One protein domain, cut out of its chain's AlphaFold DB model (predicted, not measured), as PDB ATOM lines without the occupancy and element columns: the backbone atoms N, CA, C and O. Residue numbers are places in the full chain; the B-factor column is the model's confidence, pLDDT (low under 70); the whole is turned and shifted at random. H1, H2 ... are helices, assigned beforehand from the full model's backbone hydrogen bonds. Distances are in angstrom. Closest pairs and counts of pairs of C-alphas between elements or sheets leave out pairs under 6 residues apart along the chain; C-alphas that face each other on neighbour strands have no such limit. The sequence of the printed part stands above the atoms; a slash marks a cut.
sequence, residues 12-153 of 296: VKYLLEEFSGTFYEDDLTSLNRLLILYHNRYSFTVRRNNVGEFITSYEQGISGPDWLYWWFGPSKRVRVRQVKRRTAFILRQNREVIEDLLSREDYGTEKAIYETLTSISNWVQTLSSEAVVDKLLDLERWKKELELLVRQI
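Overview. This is residues 12 to 153 of the 296 residues of an uncharacterized protein of Dyadobacter soli (UniProt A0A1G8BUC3). Three helices, H6, H7 and H8, lie side by side in a row, each running opposite to the one before, and the long helices H2 and H5 lie over one side of this row. H3 packs on H5 and H6, while H1 and the very short H4 lie at the far side of H2 and H5 from the row. The 142 printed residues, with eight named helices H1 to H8 in chain order and no named strand, are of the all-helix class. The whole is compact, with a radius of gyration of the C-alphas of 14.9 A, and rounded, spanning 42 by 36 by 28 A.

Arrangement. Begin with H5, residues 74 to 93. Its residues 83 to 87 touch residues 27 to 31 of H2, residues 27 to 44, at a steep tilt of 64 degrees, the same way; the closest C-alphas, Asp 27 and Val 83, are 6.2 A apart. With residues 84 to 91 H5 touches H3, residues 51 to 62, at a shallow tilt of 29 degrees, opposite ways, with C-alphas Glu 59 and Ala 88 closest at 5.8 A. Residues 51 to 55 of H3 touch H6, residues 96 to 103, at a steep tilt of 62 degrees, closest at C-alphas Val 51 and Glu 99, 6.5 A. H6 forms a helical hairpin with H7, residues 110 to 126, at a shallow tilt of 10 degrees; C-alphas Leu 101 and Thr 116 are closest, 6.6 A. H7 forms another with H8, residues 139 to 152, at 28 degrees, with C-alphas Ser 121 and Leu 146 closest at 5.8 A. H5 and H7 are close but not clearly touching, about perpendicular at 85 degrees, with C-alphas Ile 90 and Ile 120 closest at 7.8 A. H1, residues 12 to 19, is near H2, and H4, residues 66 to 69, is close to H5 but not clearly touching, with C-alphas Tyr 69 and Arg 77 closest at 6.5 A. Every O i to N i+4 pair is within hydrogen-bond range in H1, H2, H3, H5, H6, H7 and H8; H4 is too short for such a pair.

Along the chain. Find C-alpha 74 at (189.870, 183.700, 231.280); from there H5 runs 28.3 A to C-alpha 93 at (169.198, 171.728, 246.541). H2 is 26.0 A long, H7 24.3 A, H8 19.8 A and H3 16.2 A. H1 begins at C-alpha 12, (197.240, 185.791, 255.713).

Size, cuts and confidence. The C-alphas farthest apart, Val 46 and Glu 130, are 44.1 A from each other. The printed part has no cut; its one long link is residues 127 to 138, between H7 and H8. Residues 43 to 48, of which 43 to 44 belong to H2, stand free. The mean pLDDT of the printed part is 84.8; it is under 70 at residues 44 to 49, 67, 130 to 135 and 152 to 153.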
ATOM      1  N   VAL A  12     196.416 185.489 256.895       74.31
ATOM      2  CA  VAL A  12     197.240 185.791 255.713       74.31
ATOM      3  C   VAL A  12     197.203 184.648 254.695       74.31
ATOM      4  O   VAL A  12     197.048 184.903 253.506       74.31
ATOM      5  N   LYS A  13     197.282 183.389 255.142       80.12
ATOM      6  CA  LYS A  13     197.177 182.219 254.258       80.12
ATOM      7  C   LYS A  13     195.793 182.129 253.621       80.12
ATOM      8  O   LYS A  13     195.704 181.910 252.419       80.12
ATOM      9  N   TYR A  14     194.737 182.353 254.405       84.94
ATOM     10  CA  TYR A  14     193.368 182.424 253.890       84.94
ATOM     11  C   TYR A  14     193.242 183.481 252.794       84.94
ATOM     12  O   TYR A  14     192.766 183.181 251.707       84.94
ATOM     13  N   LEU A  15     193.710 184.705 253.056       82.50
ATOM     14  CA  LEU A  15     193.657 185.787 252.079       82.50
ATOM     15  C   LEU A  15     194.454 185.450 250.820       82.50
ATOM     16  O   LEU A  15     193.959 185.671 249.720       82.50
ATOM     17  N   LEU A  16     195.661 184.897 250.962       81.31
ATOM     18  CA  LEU A  16     196.471 184.494 249.814       81.31
ATOM     19  C   LEU A  16     195.748 183.457 248.953       81.31
ATOM     20  O   LEU A  16     195.738 183.610 247.737       81.31
ATOM     21  N   GLU A  17     195.122 182.449 249.559       83.06
ATOM     22  CA  GLU A  17     194.387 181.406 248.837       83.06
ATOM     23  C   GLU A  17     193.052 181.894 248.252       83.06
ATOM     24  O   GLU A  17     192.642 181.441 247.180       83.06
ATOM     25  N   GLU A  18     192.395 182.858 248.901       85.75
ATOM     26  CA  GLU A  18     191.198 183.526 248.379       85.75
ATOM     27  C   GLU A  18     191.552 184.391 247.161       85.75
ATOM     28  O   GLU A  18     190.971 184.227 246.086       85.75
ATOM     29  N   PHE A  19     192.564 185.260 247.279       83.81
ATOM     30  CA  PHE A  19     193.013 186.148 246.201       83.81
ATOM     31  C   PHE A  19     193.785 185.424 245.098       83.81
ATOM     32  O   PHE A  19     193.862 185.922 243.972       83.81
ATOM     33  N   SER A  20     194.342 184.244 245.379       82.31
ATOM     34  CA  SER A  20     194.860 183.340 244.355       82.31
ATOM     35  C   SER A  20     193.758 182.483 243.746       82.31
ATOM     36  O   SER A  20     194.026 181.833 242.744       82.31
ATOM     37  N   GLY A  21     192.542 182.448 244.289       82.44
ATOM     38  CA  GLY A  21     191.458 181.593 243.808       82.44
ATOM     39  C   GLY A  21     191.708 180.095 244.002       82.44
ATOM     40  O   GLY A  21     191.050 179.289 243.349       82.44
ATOM     41  N   THR A  22     192.652 179.720 244.869       84.88
ATOM     42  CA  THR A  22     192.987 178.323 245.183       84.88
ATOM     43  C   THR A  22     191.798 177.588 245.802       84.88
ATOM     44  O   THR A  22     191.581 176.421 245.504       84.88
ATOM     45  N   PHE A  23     190.953 178.283 246.567       88.81
ATOM     46  CA  PHE A  23     189.709 177.713 247.096       88.81
ATOM     47  C   PHE A  23     188.653 177.361 246.040       88.81
ATOM     48  O   PHE A  23     187.628 176.776 246.372       88.81
ATOM     49  N   TYR A  24     188.878 177.721 244.778       90.38
ATOM     50  CA  TYR A  24     187.958 177.438 243.682       90.38
ATOM     51  C   TYR A  24     188.615 176.582 242.596       90.38
ATOM     52  O   TYR A  24     188.212 176.634 241.432       90.38
ATOM     53  N   GLU A  25     189.646 175.811 242.951       86.69
ATOM     54  CA  GLU A  25     190.264 174.841 242.048       86.69
ATOM     55  C   GLU A  25     189.359 173.624 241.828       86.69
ATOM     56  O   GLU A  25     189.329 173.097 240.718       86.69
ATOM     57  N   ASP A  26     188.569 173.224 242.826       87.25
ATOM     58  CA  ASP A  26     187.603 172.121 242.778       87.25
ATOM     59  C   ASP A  26     186.587 172.169 243.943       87.25
ATOM     60  O   ASP A  26     186.600 173.065 244.788       87.25
ATOM     61  N   ASP A  27     185.674 171.197 243.974       88.62
ATOM     62  CA  ASP A  27     184.638 171.073 245.001       88.62
ATOM     63  C   ASP A  27     185.222 170.787 246.408       88.62
ATOM     64  O   ASP A  27     184.661 171.235 247.409       88.62
ATOM     65  N   LEU A  28     186.385 170.125 246.514       89.19
ATOM     66  CA  LEU A  28     187.070 169.869 247.792       89.19
ATOM     67  C   LEU A  28     187.657 171.155 248.380       89.19
ATOM     68  O   LEU A  28     187.487 171.442 249.563       89.19
ATOM     69  N   THR A  29     188.383 171.930 247.581       87.06
ATOM     70  CA  THR A  29     188.975 173.210 247.991       87.06
ATOM     71  C   THR A  29     187.894 174.221 248.379       87.06
ATOM     72  O   THR A  29     188.047 174.897 249.399       87.06
ATOM     73  N   SER A  30     186.751 174.225 247.679       91.69
ATOM     74  CA  SER A  30     185.578 175.035 248.045       91.69
ATOM     75  C   SER A  30     184.940 174.578 249.359       91.69
ATOM     76  O   SER A  30     184.644 175.401 250.229       91.69
ATOM     77  N   LEU A  31     184.795 173.264 249.563       91.62
ATOM     78  CA  LEU A  31     184.308 172.714 250.830       91.62
ATOM     79  C   LEU A  31     185.243 173.083 251.989       91.62
ATOM     80  O   LEU A  31     184.790 173.476 253.061       91.62
ATOM     81  N   ASN A  32     186.556 173.037 251.775       87.88
ATOM     82  CA  ASN A  32     187.499 173.441 252.809       87.88
ATOM     83  C   ASN A  32     187.412 174.936 253.141       87.88
ATOM     84  O   ASN A  32     187.520 175.299 254.311       87.88
ATOM     85  N   ARG A  33     187.197 175.802 252.143       91.31
ATOM     86  CA  ARG A  33     186.943 177.230 252.372       91.31
ATOM     87  C   ARG A  33     185.747 177.434 253.302       91.31
ATOM     88  O   ARG A  33     185.839 178.209 254.254       91.31
ATOM     89  N   LEU A  34     184.653 176.710 253.054       93.19
ATOM     90  CA  LEU A  34     183.464 176.707 253.908       93.19
ATOM     91  C   LEU A  34     183.814 176.299 255.340       93.19
ATOM     92  O   LEU A  34     183.473 177.022 256.274       93.19
ATOM     93  N   LEU A  35     184.545 175.196 255.514       91.19
ATOM     94  CA  LEU A  35     184.944 174.704 256.834       91.19
ATOM     95  C   LEU A  35     185.836 175.696 257.592       91.19
ATOM     96  O   LEU A  35     185.650 175.881 258.793       91.19
ATOM     97  N   ILE A  36     186.763 176.375 256.907       87.88
ATOM     98  CA  ILE A  36     187.615 177.412 257.510       87.88
ATOM     99  C   ILE A  36     186.764 178.590 258.002       87.88
ATOM    100  O   ILE A  36     186.931 179.043 259.135       87.88
ATOM    101  N   LEU A  37     185.833 179.078 257.177       88.88
ATOM    102  CA  LEU A  37     184.950 180.182 257.562       88.88
ATOM    103  C   LEU A  37     183.997 179.797 258.696       88.88
ATOM    104  O   LEU A  37     183.788 180.600 259.607       88.88
ATOM    105  N   TYR A  38     183.463 178.576 258.671       88.94
ATOM    106  CA  TYR A  38     182.634 178.048 259.750       88.94
ATOM    107  C   TYR A  38     183.415 177.970 261.058       88.94
ATOM    108  O   TYR A  38     182.951 178.463 262.083       88.94
ATOM    109  N   HIS A  39     184.628 177.415 261.016       85.25
ATOM    110  CA  HIS A  39     185.484 177.273 262.185       85.25
ATOM    111  C   HIS A  39     185.850 178.626 262.806       85.25
ATOM    112  O   HIS A  39     185.798 178.790 264.026       85.25
ATOM    113  N   ASN A  40     186.167 179.616 261.966       79.56
ATOM    114  CA  ASN A  40     186.422 180.980 262.418       79.56
ATOM    115  C   ASN A  40     185.173 181.583 263.068       79.56
ATOM    116  O   ASN A  40     185.261 182.104 264.176       79.56
ATOM    117  N   ARG A  41     183.998 181.468 262.430       81.62
ATOM    118  CA  ARG A  41     182.737 181.939 263.019       81.62
ATOM    119  C   ARG A  41     182.504 181.286 264.378       81.62
ATOM    120  O   ARG A  41     182.368 182.007 265.355       81.62
ATOM    121  N   TYR A  42     182.549 179.957 264.443       77.50
ATOM    122  CA  TYR A  42     182.363 179.185 265.670       77.50
ATOM    123  C   TYR A  42     183.287 179.643 266.803       77.50
ATOM    124  O   TYR A  42     182.840 179.829 267.931       77.50
ATOM    125  N   SER A  43     184.564 179.877 266.490       73.94
ATOM    126  CA  SER A  43     185.587 180.249 267.472       73.94
ATOM    127  C   SER A  43     185.443 181.682 267.999       73.94
ATOM    128  O   SER A  43     185.868 181.960 269.118       73.94
ATOM    129  N   PHE A  44     184.867 182.597 267.211       68.81
ATOM    130  CA  PHE A  44     184.693 184.007 267.586       68.81
ATOM    131  C   PHE A  44     183.266 184.362 268.038       68.81
ATOM    132  O   PHE A  44     183.046 185.448 268.577       68.81
ATOM    133  N   THR A  45     182.278 183.488 267.837       65.94
ATOM    134  CA  THR A  45     180.897 183.742 268.271       65.94
ATOM    135  C   THR A  45     180.692 183.431 269.749       65.94
ATOM    136  O   THR A  45     180.904 182.309 270.190       65.94
ATOM    137  N   VAL A  46     180.169 184.404 270.503       53.03
ATOM    138  CA  VAL A  46     179.720 184.227 271.902       53.03
ATOM    139  C   VAL A  46     178.333 183.554 271.984       53.03
ATOM    140  O   VAL A  46     177.920 183.061 273.030       53.03
ATOM    141  N   ARG A  47     177.581 183.525 270.875       56.22
ATOM    142  CA  ARG A  47     176.236 182.926 270.787       56.22
ATOM    143  C   ARG A  47     176.313 181.445 270.410       56.22
ATOM    144  O   ARG A  47     177.276 181.025 269.774       56.22
ATOM    145  N   ARG A  48     175.261 180.672 270.735       59.97
ATOM    146  CA  ARG A  48     175.092 179.299 270.225       59.97
ATOM    147  C   ARG A  48     175.245 179.311 268.705       59.97
ATOM    148  O   ARG A  48     174.561 180.072 268.022       59.97
ATOM    149  N   ASN A  49     176.158 178.487 268.206       67.31
ATOM    150  CA  ASN A  49     176.449 178.405 266.788       67.31
ATOM    151  C   ASN A  49     175.221 177.898 266.029       67.31
ATOM    152  O   ASN A  49     174.767 176.778 266.258       67.31
ATOM    153  N   ASN A  50     174.673 178.733 265.152       81.56
ATOM    154  CA  ASN A  50     173.558 178.361 264.298       81.56
ATOM    155  C   ASN A  50     174.107 177.972 262.921       81.56
ATOM    156  O   ASN A  50     174.424 178.837 262.100       81.56
ATOM    157  N   VAL A  51     174.225 176.660 262.694       87.06
ATOM    158  CA  VAL A  51     174.672 176.070 261.422       87.06
ATOM    159  C   VAL A  51     173.842 176.603 260.256       87.06
ATOM    160  O   VAL A  51     174.397 177.001 259.231       87.06
ATOM    161  N   GLY A  52     172.524 176.697 260.436       87.56
ATOM    162  CA  GLY A  52     171.624 177.164 259.394       87.56
ATOM    163  C   GLY A  52     171.860 178.629 259.011       87.56
ATOM    164  O   GLY A  52     171.926 178.969 257.829       87.56
ATOM    165  N   GLU A  53     172.061 179.502 259.996       87.12
ATOM    166  CA  GLU A  53     172.364 180.917 259.747       87.12
ATOM    167  C   GLU A  53     173.721 181.091 259.047       87.12
ATOM    168  O   GLU A  53     173.863 181.916 258.137       87.12
ATOM    169  N   PHE A  54     174.720 180.287 259.432       91.25
ATOM    170  CA  PHE A  54     176.014 180.268 258.757       91.25
ATOM    171  C   PHE A  54     175.878 179.856 257.290       91.25
ATOM    172  O   PHE A  54     176.391 180.563 256.426       91.25
ATOM    173  N   ILE A  55     175.173 178.760 257.004       93.56
ATOM    174  CA  ILE A  55     174.989 178.255 255.639       93.56
ATOM    175  C   ILE A  55     174.287 179.290 254.762       93.56
ATOM    176  O   ILE A  55     174.765 179.572 253.666       93.56
ATOM    177  N   THR A  56     173.219 179.921 255.258       91.94
ATOM    178  CA  THR A  56     172.526 180.993 254.527       91.94
ATOM    179  C   THR A  56     173.460 182.176 254.251       91.94
ATOM    180  O   THR A  56     173.511 182.679 253.130       91.94
ATOM    181  N   SER A  57     174.256 182.588 255.243       90.75
ATOM    182  CA  SER A  57     175.243 183.666 255.073       90.75
ATOM    183  C   SER A  57     176.325 183.295 254.045       90.75
ATOM    184  O   SER A  57     176.725 184.115 253.217       90.75
ATOM    185  N   TYR A  58     176.797 182.046 254.079       93.44
ATOM    186  CA  TYR A  58     177.808 181.530 253.162       93.44
ATOM    187  C   TYR A  58     177.273 181.445 251.726       93.44
ATOM    188  O   TYR A  58     177.966 181.857 250.796       93.44
ATOM    189  N   GLU A  59     176.038 180.972 251.542       93.44
ATOM    190  CA  GLU A  59     175.368 180.895 250.242       93.44
ATOM    191  C   GLU A  59     175.228 182.280 249.591       93.44
ATOM    192  O   GLU A  59     175.537 182.449 248.407       93.44
ATOM    193  N   GLN A  60     174.818 183.289 250.365       90.44
ATOM    194  CA  GLN A  60     174.720 184.671 249.889       90.44
ATOM    195  C   GLN A  60     176.089 185.207 249.456       90.44
ATOM    196  O   GLN A  60     176.223 185.770 248.367       90.44
ATOM    197  N   GLY A  61     177.124 184.974 250.270       88.75
ATOM    198  CA  GLY A  61     178.489 185.399 249.968       88.75
ATOM    199  C   GLY A  61     179.067 184.724 248.721       88.75
ATOM    200  O   GLY A  61     179.624 185.398 247.853       88.75
ATOM    201  N   ILE A  62     178.909 183.403 248.586       88.88
ATOM    202  CA  ILE A  62     179.438 182.658 247.435       88.88
ATOM    203  C   ILE A  62     178.639 182.910 246.153       88.88
ATOM    204  O   ILE A  62     179.195 182.822 245.063       88.88
ATOM    205  N   SER A  63     177.365 183.289 246.263       85.50
ATOM    206  CA  SER A  63     176.546 183.729 245.125       85.50
ATOM    207  C   SER A  63     176.856 185.165 244.685       85.50
ATOM    208  O   SER A  63     176.374 185.601 243.639       85.50
ATOM    209  N   GLY A  64     177.656 185.903 245.462       81.12
ATOM    210  CA  GLY A  64     178.036 187.280 245.174       81.12
ATOM    211  C   GLY A  64     178.809 187.445 243.855       81.12
ATOM    212  O   GLY A  64     179.389 186.485 243.331       81.12
ATOM    213  N   PRO A  65     178.848 188.669 243.301       72.50
ATOM    214  CA  PRO A  65     179.392 188.934 241.970       72.50
ATOM    215  C   PRO A  65     180.898 188.627 241.843       72.50
ATOM    216  O   PRO A  65     181.683 188.838 242.763       72.50
ATOM    217  N   ASP A  66     181.320 188.151 240.665       73.56
ATOM    218  CA  ASP A  66     182.694 187.675 240.398       73.56
ATOM    219  C   ASP A  66     183.733 188.783 240.180       73.56
ATOM    220  O   ASP A  66     184.847 188.499 239.728       73.56
ATOM    221  N   TRP A  67     183.388 190.047 240.436       69.50
ATOM    222  CA  TRP A  67     184.303 191.164 240.197       69.50
ATOM    223  C   TRP A  67     185.596 190.996 241.000       69.50
ATOM    224  O   TRP A  67     186.652 191.324 240.484       69.50
ATOM    225  N   LEU A  68     185.552 190.355 242.172       70.19
ATOM    226  CA  LEU A  68     186.727 189.979 242.970       70.19
ATOM    227  C   LEU A  68     187.739 189.075 242.245       70.19
ATOM    228  O   LEU A  68     188.790 188.798 242.792       70.19
ATOM    229  N   TYR A  69     187.452 188.595 241.037       80.25
ATOM    230  CA  TYR A  69     188.352 187.736 240.266       80.25
ATOM    231  C   TYR A  69     188.679 188.324 238.891       80.25
ATOM    232  O   TYR A  69     189.137 187.603 237.998       80.25
ATOM    233  N   TRP A  70     188.438 189.627 238.685       80.88
ATOM    234  CA  TRP A  70     188.606 190.288 237.387       80.88
ATOM    235  C   TRP A  70     190.040 190.174 236.844       80.88
ATOM    236  O   TRP A  70     190.209 189.992 235.639       80.88
ATOM    237  N   TRP A  71     191.052 190.185 237.720       84.06
ATOM    238  CA  TRP A  71     192.475 190.102 237.359       84.06
ATOM    239  C   TRP A  71     192.951 188.692 236.976       84.06
ATOM    240  O   TRP A  71     194.083 188.520 236.525       84.06
ATOM    241  N   PHE A  72     192.124 187.656 237.138       85.56
ATOM    242  CA  PHE A  72     192.474 186.313 236.683       85.56
ATOM    243  C   PHE A  72     192.326 186.158 235.168       85.56
ATOM    244  O   PHE A  72     191.425 186.718 234.543       85.56
ATOM    245  N   GLY A  73     193.172 185.306 234.580       85.00
ATOM    246  CA  GLY A  73     193.031 184.898 233.183       85.00
ATOM    247  C   GLY A  73     191.686 184.195 232.903       85.00
ATOM    248  O   GLY A  73     191.088 183.623 233.824       85.00
ATOM    249  N   PRO A  74     191.208 184.183 231.640       86.62
ATOM    250  CA  PRO A  74     189.870 183.700 231.280       86.62
ATOM    251  C   PRO A  74     189.532 182.306 231.820       86.62
ATOM    252  O   PRO A  74     188.495 182.133 232.457       86.62
ATOM    253  N   SER A  75     190.430 181.331 231.649       84.56
ATOM    254  CA  SER A  75     190.216 179.943 232.083       84.56
ATOM    255  C   SER A  75     190.020 179.822 233.594       84.56
ATOM    256  O   SER A  75     189.164 179.073 234.057       84.56
ATOM    257  N   LYS A  76     190.775 180.602 234.376       85.94
ATOM    258  CA  LYS A  76     190.683 180.590 235.837       85.94
ATOM    259  C   LYS A  76     189.389 181.240 236.322       85.94
ATOM    260  O   LYS A  76     188.748 180.700 237.213       85.94
ATOM    261  N   ARG A  77     188.945 182.331 235.686       87.19
ATOM    262  CA  ARG A  77     187.629 182.934 235.974       87.19
ATOM    263  C   ARG A  77     186.481 181.973 235.678       87.19
ATOM    264  O   ARG A  77     185.552 181.880 236.471       87.19
ATOM    265  N   VAL A  78     186.553 181.237 234.565       87.00
ATOM    266  CA  VAL A  78     185.565 180.196 234.232       87.00
ATOM    267  C   VAL A  78     185.538 179.116 235.311       87.00
ATOM    268  O   VAL A  78     184.457 178.766 235.779       87.00
ATOM    269  N   ARG A  79     186.707 178.642 235.759       87.69
ATOM    270  CA  ARG A  79     186.786 177.630 236.818       87.69
ATOM    271  C   ARG A  79     186.188 178.124 238.136       87.69
ATOM    272  O   ARG A  79     185.335 177.441 238.695       87.69
ATOM    273  N   VAL A  80     186.554 179.332 238.570       89.81
ATOM    274  CA  VAL A  80     186.003 179.957 239.784       89.81
ATOM    275  C   VAL A  80     184.478 180.023 239.717       89.81
ATOM    276  O   VAL A  80     183.796 179.582 240.638       89.81
ATOM    277  N   ARG A  81     183.924 180.497 238.594       89.69
ATOM    278  CA  ARG A  81     182.471 180.553 238.374       89.69
ATOM    279  C   ARG A  81     181.804 179.191 238.465       89.69
ATOM    280  O   ARG A  81     180.756 179.075 239.091       89.69
ATOM    281  N   GLN A  82     182.390 178.179 237.833       90.38
ATOM    282  CA  GLN A  82     181.854 176.822 237.854       90.38
ATOM    283  C   GLN A  82     181.788 176.279 239.283       90.38
ATOM    284  O   GLN A  82     180.734 175.808 239.700       90.38
ATOM    285  N   VAL A  83     182.872 176.402 240.054       91.38
ATOM    286  CA  VAL A  83     182.923 175.906 241.438       91.38
ATOM    287  C   VAL A  83     181.977 176.688 242.353       91.38
ATOM    288  O   VAL A  83     181.246 176.077 243.134       91.38
ATOM    289  N   LYS A  84     181.904 178.021 242.219       92.19
ATOM    290  CA  LYS A  84     180.930 178.846 242.956       92.19
ATOM    291  C   LYS A  84     179.488 178.418 242.667       92.19
ATOM    292  O   LYS A  84     178.722 178.232 243.607       92.19
ATOM    293  N   ARG A  85     179.133 178.205 241.392       91.56
ATOM    294  CA  ARG A  85     177.790 177.746 240.988       91.56
ATOM    295  C   ARG A  85     177.459 176.367 241.540       91.56
ATOM    296  O   ARG A  85     176.392 176.206 242.111       91.56
ATOM    297  N   ARG A  86     178.379 175.403 241.433       93.00
ATOM    298  CA  ARG A  86     178.210 174.059 242.013       93.00
ATOM    299  C   ARG A  86     177.997 174.121 243.519       93.00
ATOM    300  O   ARG A  86     177.066 173.514 244.030       93.00
ATOM    301  N   THR A  87     178.807 174.919 244.211       94.19
ATOM    302  CA  THR A  87     178.692 175.084 245.664       94.19
ATOM    303  C   THR A  87     177.351 175.718 246.036       94.19
ATOM    304  O   THR A  87     176.651 175.196 246.893       94.19
ATOM    305  N   ALA A  88     176.940 176.794 245.357       92.81
ATOM    306  CA  ALA A  88     175.630 177.408 245.573       92.81
ATOM    307  C   ALA A  88     174.474 176.442 245.259       92.81
ATOM    308  O   ALA A  88     173.481 176.413 245.979       92.81
ATOM    309  N   PHE A  89     174.606 175.624 244.214       92.81
ATOM    310  CA  PHE A  89     173.618 174.614 243.852       92.81
ATOM    311  C   PHE A  89     173.479 173.533 244.932       92.81
ATOM    312  O   PHE A  89     172.355 173.245 245.335       92.81
ATOM    313  N   ILE A  90     174.593 173.010 245.467       94.00
ATOM    314  CA  ILE A  90     174.583 172.090 246.620       94.00
ATOM    315  C   ILE A  90     173.856 172.742 247.801       94.00
ATOM    316  O   ILE A  90     172.915 172.163 248.330       94.00
ATOM    317  N   LEU A  91     174.224 173.973 248.170       93.56
ATOM    318  CA  LEU A  91     173.644 174.669 249.327       93.56
ATOM    319  C   LEU A  91     172.134 174.934 249.192       93.56
ATOM    320  O   LEU A  91     171.452 175.036 250.207       93.56
ATOM    321  N   ARG A  92     171.611 175.031 247.963       91.19
ATOM    322  CA  ARG A  92     170.179 175.244 247.689       91.19
ATOM    323  C   ARG A  92     169.375 173.956 247.587       91.19
ATOM    324  O   ARG A  92     168.226 173.939 248.007       91.19
ATOM    325  N   GLN A  93     169.940 172.926 246.958       91.62
ATOM    326  CA  GLN A  93     169.198 171.728 246.541       91.62
ATOM    327  C   GLN A  93     169.502 170.496 247.395       91.62
ATOM    328  O   GLN A  93     168.722 169.553 247.407       91.62
ATOM    329  N   ASN A  94     170.625 170.496 248.108       92.19
ATOM    330  CA  ASN A  94     170.998 169.450 249.050       92.19
ATOM    331  C   ASN A  94     171.745 170.075 250.228       92.19
ATOM    332  O   ASN A  94     172.921 169.822 250.477       92.19
ATOM    333  N   ARG A  95     171.052 170.983 250.909       93.31
ATOM    334  CA  ARG A  95     171.588 171.731 252.044       93.31
ATOM    335  C   ARG A  95     171.960 170.823 253.215       93.31
ATOM    336  O   ARG A  95     172.978 171.049 253.869       93.31
ATOM    337  N   GLU A  96     171.148 169.792 253.425       94.19
ATOM    338  CA  GLU A  96     171.260 168.820 254.514       94.19
ATOM    339  C   GLU A  96     172.643 168.164 254.545       94.19
ATOM    340  O   GLU A  96     173.237 168.065 255.610       94.19
ATOM    341  N   VAL A  97     173.249 167.857 253.389       95.06
ATOM    342  CA  VAL A  97     174.590 167.240 253.347       95.06
ATOM    343  C   VAL A  97     175.678 168.098 254.009       95.06
ATOM    344  O   VAL A  97     176.653 167.574 254.549       95.06
ATOM    345  N   ILE A  98     175.531 169.428 253.974       95.50
ATOM    346  CA  ILE A  98     176.455 170.364 254.624       95.50
ATOM    347  C   ILE A  98     176.066 170.566 256.090       95.50
ATOM    348  O   ILE A  98     176.949 170.686 256.938       95.50
ATOM    349  N   GLU A  99     174.772 170.579 256.412       93.81
ATOM    350  CA  GLU A  99     174.293 170.640 257.800       93.81
ATOM    351  C   GLU A  99     174.746 169.417 258.600       93.81
ATOM    352  O   GLU A  99     175.289 169.576 259.695       93.81
ATOM    353  N   ASP A 100     174.634 168.228 258.013       93.38
ATOM    354  CA  ASP A 100     175.116 166.968 258.567       93.38
ATOM    355  C   ASP A 100     176.621 167.013 258.816       93.38
ATOM    356  O   ASP A 100     177.082 166.635 259.892       93.38
ATOM    357  N   LEU A 101     177.407 167.528 257.859       93.25
ATOM    358  CA  LEU A 101     178.844 167.708 258.049       93.25
ATOM    359  C   LEU A 101     179.132 168.628 259.239       93.25
ATOM    360  O   LEU A 101     179.891 168.252 260.127       93.25
ATOM    361  N   LEU A 102     178.548 169.827 259.259       91.31
ATOM    362  CA  LEU A 102     178.856 170.865 260.249       91.31
ATOM    363  C   LEU A 102     178.334 170.560 261.660       91.31
ATOM    364  O   LEU A 102     178.829 171.150 262.626       91.31
ATOM    365  N   SER A 103     177.355 169.661 261.775       88.06
ATOM    366  CA  SER A 103     176.785 169.209 263.050       88.06
ATOM    367  C   SER A 103     177.625 168.130 263.738       88.06
ATOM    368  O   SER A 103     177.429 167.859 264.921       88.06
ATOM    369  N   ARG A 104     178.573 167.509 263.025       87.19
ATOM    370  CA  ARG A 104     179.478 166.500 263.590       87.19
ATOM    371  C   ARG A 104     180.526 167.135 264.492       87.19
ATOM    372  O   ARG A 104     181.054 168.194 264.182       87.19
ATOM    373  N   GLU A 105     180.949 166.424 265.534       84.31
ATOM    374  CA  GLU A 105     182.113 166.831 266.339       84.31
ATOM    375  C   GLU A 105     183.425 166.763 265.535       84.31
ATOM    376  O   GLU A 105     184.352 167.542 265.754       84.31
ATOM    377  N   ASP A 106     183.499 165.847 264.565       84.44
ATOM    378  CA  ASP A 106     184.675 165.569 263.743       84.44
ATOM    379  C   ASP A 106     184.605 166.200 262.339       84.44
ATOM    380  O   ASP A 106     185.309 165.749 261.430       84.44
ATOM    381  N   TYR A 107     183.798 167.252 262.147       85.50
ATOM    382  CA  TYR A 107     183.535 167.876 260.838       85.50
ATOM    383  C   TYR A 107     184.799 168.289 260.062       85.50
ATOM    384  O   TYR A 107     184.816 168.313 258.834       85.50
ATOM    385  N   GLY A 108     185.887 168.612 260.768       77.50
ATOM    386  CA  GLY A 108     187.176 168.980 260.176       77.50
ATOM    387  C   GLY A 108     188.080 167.793 259.823       77.50
ATOM    388  O   GLY A 108     189.243 167.991 259.484       77.50
ATOM    389  N   THR A 109     187.634 166.547 259.964       76.88
ATOM    390  CA  THR A 109     188.483 165.380 259.686       76.88
ATOM    391  C   THR A 109     188.452 164.981 258.215       76.88
ATOM    392  O   THR A 109     187.443 165.147 257.537       76.88
ATOM    393  N   GLU A 110     189.542 164.386 257.715       78.25
ATOM    394  CA  GLU A 110     189.575 163.835 256.347       78.25
ATOM    395  C   GLU A 110     188.461 162.814 256.118       78.25
ATOM    396  O   GLU A 110     187.891 162.772 255.034       78.25
ATOM    397  N   LYS A 111     188.117 162.042 257.154       82.31
ATOM    398  CA  LYS A 111     187.000 161.100 257.129       82.31
ATOM    399  C   LYS A 111     185.673 161.820 256.871       82.31
ATOM    400  O   LYS A 111     184.998 161.478 255.906       82.31
ATOM    401  N   ALA A 112     185.326 162.824 257.679       85.19
ATOM    402  CA  ALA A 112     184.072 163.565 257.525       85.19
ATOM    403  C   ALA A 112     183.984 164.282 256.166       85.19
ATOM    404  O   ALA A 112     182.945 164.257 255.507       85.19
ATOM    405  N   ILE A 113     185.099 164.857 255.706       86.81
ATOM    406  CA  ILE A 113     185.201 165.510 254.395       86.81
ATOM    407  C   ILE A 113     185.019 164.495 253.260       86.81
ATOM    408  O   ILE A 113     184.258 164.747 252.328       86.81
ATOM    409  N   TYR A 114     185.686 163.340 253.338       87.31
ATOM    410  CA  TYR A 114     185.566 162.264 252.354       87.31
ATOM    411  C   TYR A 114     184.140 161.714 252.277       87.31
ATOM    412  O   TYR A 114     183.597 161.560 251.184       87.31
ATOM    413  N   GLU A 115     183.520 161.449 253.427       90.94
ATOM    414  CA  GLU A 115     182.134 160.984 253.516       90.94
ATOM    415  C   GLU A 115     181.173 162.018 252.913       90.94
ATOM    416  O   GLU A 115     180.312 161.659 252.112       90.94
ATOM    417  N   THR A 116     181.386 163.307 253.197       93.81
ATOM    418  CA  THR A 116     180.569 164.399 252.641       93.81
ATOM    419  C   THR A 116     180.716 164.508 251.129       93.81
ATOM    420  O   THR A 116     179.721 164.569 250.414       93.81
ATOM    421  N   LEU A 117     181.945 164.475 250.608       91.25
ATOM    422  CA  LEU A 117     182.188 164.519 249.163       91.25
ATOM    423  C   LEU A 117     181.649 163.283 248.447       91.25
ATOM    424  O   LEU A 117     181.149 163.395 247.331       91.25
ATOM    425  N   THR A 118     181.704 162.118 249.091       91.88
ATOM    426  CA  THR A 118     181.090 160.892 248.571       91.88
ATOM    427  C   THR A 118     179.567 161.023 248.539       91.88
ATOM    428  O   THR A 118     178.956 160.663 247.538       91.88
ATOM    429  N   SER A 119     178.953 161.592 249.581       94.62
ATOM    430  CA  SER A 119     177.510 161.857 249.626       94.62
ATOM    431  C   SER A 119     177.077 162.840 248.533       94.62
ATOM    432  O   SER A 119     176.164 162.542 247.763       94.62
ATOM    433  N   ILE A 120     177.807 163.952 248.373       94.81
ATOM    434  CA  ILE A 120     177.601 164.911 247.279       94.81
ATOM    435  C   ILE A 120     177.743 164.209 245.928       94.81
ATOM    436  O   ILE A 120     176.871 164.354 245.079       94.81
ATOM    437  N   SER A 121     178.802 163.420 245.726       93.44
ATOM    438  CA  SER A 121     179.013 162.669 244.487       93.44
ATOM    439  C   SER A 121     177.838 161.741 244.194       93.44
ATOM    440  O   SER A 121     177.281 161.803 243.104       93.44
ATOM    441  N   ASN A 122     177.417 160.922 245.156       93.12
ATOM    442  CA  ASN A 122     176.297 159.999 244.982       93.12
ATOM    443  C   ASN A 122     175.004 160.743 244.642       93.12
ATOM    444  O   ASN A 122     174.318 160.365 243.700       93.12
ATOM    445  N   TRP A 123     174.710 161.835 245.348       94.56
ATOM    446  CA  TRP A 123     173.557 162.677 245.051       94.56
ATOM    447  C   TRP A 123     173.625 163.253 243.631       94.56
ATOM    448  O   TRP A 123     172.682 163.084 242.864       94.56
ATOM    449  N   VAL A 124     174.754 163.847 243.228       92.00
ATOM    450  CA  VAL A 124     174.930 164.414 241.879       92.00
ATOM    451  C   VAL A 124     174.751 163.351 240.790       92.00
ATOM    452  O   VAL A 124     174.205 163.651 239.728       92.00
ATOM    453  N   GLN A 125     175.144 162.101 241.043       90.69
ATOM    454  CA  GLN A 125     174.939 160.991 240.103       90.69
ATOM    455  C   GLN A 125     173.460 160.637 239.898       90.69
ATOM    456  O   GLN A 125     173.092 160.205 238.807       90.69
ATOM    457  N   THR A 126     172.603 160.879 240.894       89.88
ATOM    458  CA  THR A 126     171.147 160.679 240.769       89.88
ATOM    459  C   THR A 126     170.438 161.793 239.998       89.88
ATOM    460  O   THR A 126     169.298 161.613 239.576       89.88
ATOM    461  N   LEU A 127     171.097 162.938 239.779       89.00
ATOM    462  CA  LEU A 127     170.499 164.059 239.059       89.00
ATOM    463  C   LEU A 127     170.406 163.755 237.559       89.00
ATOM    464  O   LEU A 127     171.385 163.360 236.912       89.00
ATOM    465  N   SER A 128     169.230 164.011 236.990       81.75
ATOM    466  CA  SER A 128     169.036 164.092 235.544       81.75
ATOM    467  C   SER A 128     169.315 165.514 235.053       81.75
ATOM    468  O   SER A 128     169.139 166.488 235.787       81.75
ATOM    469  N   SER A 129     169.721 165.656 233.790       71.75
ATOM    470  CA  SER A 129     169.955 166.973 233.178       71.75
ATOM    471  C   SER A 129     168.705 167.861 233.177       71.75
ATOM    472  O   SER A 129     168.823 169.080 233.213       71.75
ATOM    473  N   GLU A 130     167.514 167.259 233.176       67.56
ATOM    474  CA  GLU A 130     166.223 167.956 233.250       67.56
ATOM    475  C   GLU A 130     165.899 168.459 234.666       67.56
ATOM    476  O   GLU A 130     165.223 169.473 234.815       67.56
ATOM    477  N   ALA A 131     166.414 167.792 235.708       62.91
ATOM    478  CA  ALA A 131     166.227 168.193 237.103       62.91
ATOM    479  C   ALA A 131     167.118 169.380 237.515       62.91
ATOM    480  O   ALA A 131     166.865 170.033 238.530       62.91
ATOM    481  N   VAL A 132     168.166 169.689 236.744       69.44
ATOM    482  CA  VAL A 132     169.056 170.818 237.030       69.44
ATOM    483  C   VAL A 132     168.453 172.105 236.472       69.44
ATOM    484  O   VAL A 132     168.574 172.424 235.293       69.44
ATOM    485  N   VAL A 133     167.832 172.887 237.355       63.09
ATOM    486  CA  VAL A 133     167.230 174.191 237.012       63.09
ATOM    487  C   VAL A 133     168.283 175.200 236.518       63.09
ATOM    488  O   VAL A 133     167.981 176.095 235.726       63.09
ATOM    489  N   ASP A 134     169.543 175.051 236.942       67.81
ATOM    490  CA  ASP A 134     170.647 175.917 236.524       67.81
ATOM    491  C   ASP A 134     171.293 175.413 235.221       67.81
ATOM    492  O   ASP A 134     172.260 174.648 235.231       67.81
ATOM    493  N   LYS A 135     170.780 175.897 234.081       65.00
ATOM    494  CA  LYS A 135     171.280 175.594 232.720       65.00
ATOM    495  C   LYS A 135     172.765 175.916 232.499       65.00
ATOM    496  O   LYS A 135     173.311 175.602 231.445       65.00
ATOM    497  N   LEU A 136     173.419 176.586 233.448       71.44
ATOM    498  CA  LEU A 136     174.830 176.941 233.377       71.44
ATOM    499  C   LEU A 136     175.752 175.897 234.028       71.44
ATOM    500  O   LEU A 136     176.976 176.076 234.002       71.44
ATOM    501  N   LEU A 137     175.190 174.839 234.622       83.00
ATOM    502  CA  LEU A 137     175.924 173.699 235.156       83.00
ATOM    503  C   LEU A 137     176.081 172.610 234.091       83.00
ATOM    504  O   LEU A 137     175.118 171.989 233.652       83.00
ATOM    505  N   ASP A 138     177.329 172.334 233.722       87.12
ATOM    506  CA  ASP A 138     177.687 171.152 232.937       87.12
ATOM    507  C   ASP A 138     177.687 169.917 233.858       87.12
ATOM    508  O   ASP A 138     178.700 169.589 234.488       87.12
ATOM    509  N   LEU A 139     176.509 169.299 234.000       88.44
ATOM    510  CA  LEU A 139     176.257 168.197 234.933       88.44
ATOM    511  C   LEU A 139     177.116 166.966 234.623       88.44
ATOM    512  O   LEU A 139     177.720 166.396 235.528       88.44
ATOM    513  N   GLU A 140     177.216 166.579 233.353       88.81
ATOM    514  CA  GLU A 140     177.960 165.383 232.941       88.81
ATOM    515  C   GLU A 140     179.462 165.535 233.182       88.81
ATOM    516  O   GLU A 140     180.134 164.613 233.659       88.81
ATOM    517  N   ARG A 141     180.009 166.725 232.922       89.44
ATOM    518  CA  ARG A 141     181.390 167.022 233.293       89.44
ATOM    519  C   ARG A 141     181.578 167.047 234.807       89.44
ATOM    520  O   ARG A 141     182.596 166.561 235.295       89.44
ATOM    521  N   TRP A 142     180.626 167.606 235.549       92.44
ATOM    522  CA  TRP A 142     180.704 167.674 237.007       92.44
ATOM    523  C   TRP A 142     180.704 166.289 237.657       92.44
ATOM    524  O   TRP A 142     181.579 166.024 238.479       92.44
ATOM    525  N   LYS A 143     179.813 165.388 237.223       91.94
ATOM    526  CA  LYS A 143     179.773 163.974 237.637       91.94
ATOM    527  C   LYS A 143     181.147 163.308 237.516       91.94
ATOM    528  O   LYS A 143     181.666 162.761 238.488       91.94
ATOM    529  N   LYS A 144     181.788 163.441 236.348       87.75
ATOM    530  CA  LYS A 144     183.132 162.893 236.086       87.75
ATOM    531  C   LYS A 144     184.210 163.515 236.973       87.75
ATOM    532  O   LYS A 144     185.075 162.804 237.479       87.75
ATOM    533  N   GLU A 145     184.179 164.835 237.155       87.19
ATOM    534  CA  GLU A 145     185.144 165.542 238.005       87.19
ATOM    535  C   GLU A 145     185.016 165.128 239.480       87.19
ATOM    536  O   GLU A 145     186.038 164.886 240.121       87.19
ATOM    537  N   LEU A 146     183.791 164.981 240.000       86.19
ATOM    538  CA  LEU A 146     183.546 164.511 241.367       86.19
ATOM    539  C   LEU A 146     183.990 163.062 241.568       86.19
ATOM    540  O   LEU A 146     184.650 162.768 242.561       86.19
ATOM    541  N   GLU A 147     183.703 162.166 240.622       85.81
ATOM    542  CA  GLU A 147     184.179 160.781 240.701       85.81
ATOM    543  C   GLU A 147     185.705 160.697 240.762       85.81
ATOM    544  O   GLU A 147     186.257 159.957 241.578       85.81
ATOM    545  N   LEU A 148     186.396 161.451 239.901       82.88
ATOM    546  CA  LEU A 148     187.858 161.505 239.900       82.88
ATOM    547  C   LEU A 148     188.386 162.046 241.228       82.88
ATOM    548  O   LEU A 148     189.297 161.456 241.806       82.88
ATOM    549  N   LEU A 149     187.782 163.119 241.731       80.31
ATOM    550  CA  LEU A 149     188.158 163.744 242.992       80.31
ATOM    551  C   LEU A 149     187.970 162.787 244.178       80.31
ATOM    552  O   LEU A 149     188.895 162.600 244.965       80.31
ATOM    553  N   VAL A 150     186.830 162.099 244.274       82.06
ATOM    554  CA  VAL A 150     186.562 161.114 245.338       82.06
ATOM    555  C   VAL A 150     187.514 159.918 245.249       82.06
ATOM    556  O   VAL A 150     187.961 159.420 246.280       82.06
ATOM    557  N   ARG A 151     187.876 159.463 244.040       75.88
ATOM    558  CA  ARG A 151     188.872 158.390 243.848       75.88
ATOM    559  C   ARG A 151     190.285 158.806 244.259       75.88
ATOM    560  O   ARG A 151     191.063 157.950 244.675       75.88
ATOM    561  N   GLN A 152     190.625 160.083 244.104       69.81
ATOM    562  CA  GLN A 152     191.942 160.629 244.440       69.81
ATOM    563  C   GLN A 152     192.110 160.900 245.937       69.81
ATOM    564  O   GLN A 152     193.239 160.900 246.431       69.81
ATOM    565  N   ILE A 153     191.014 161.103 246.673       65.56
ATOM    566  CA  ILE A 153     191.070 161.211 248.130       65.56
ATOM    567  C   ILE A 153     191.401 159.820 248.694       65.56
ATOM    568  O   ILE A 153     190.664 158.864 248.436       65.56
TER     569      ILE A 153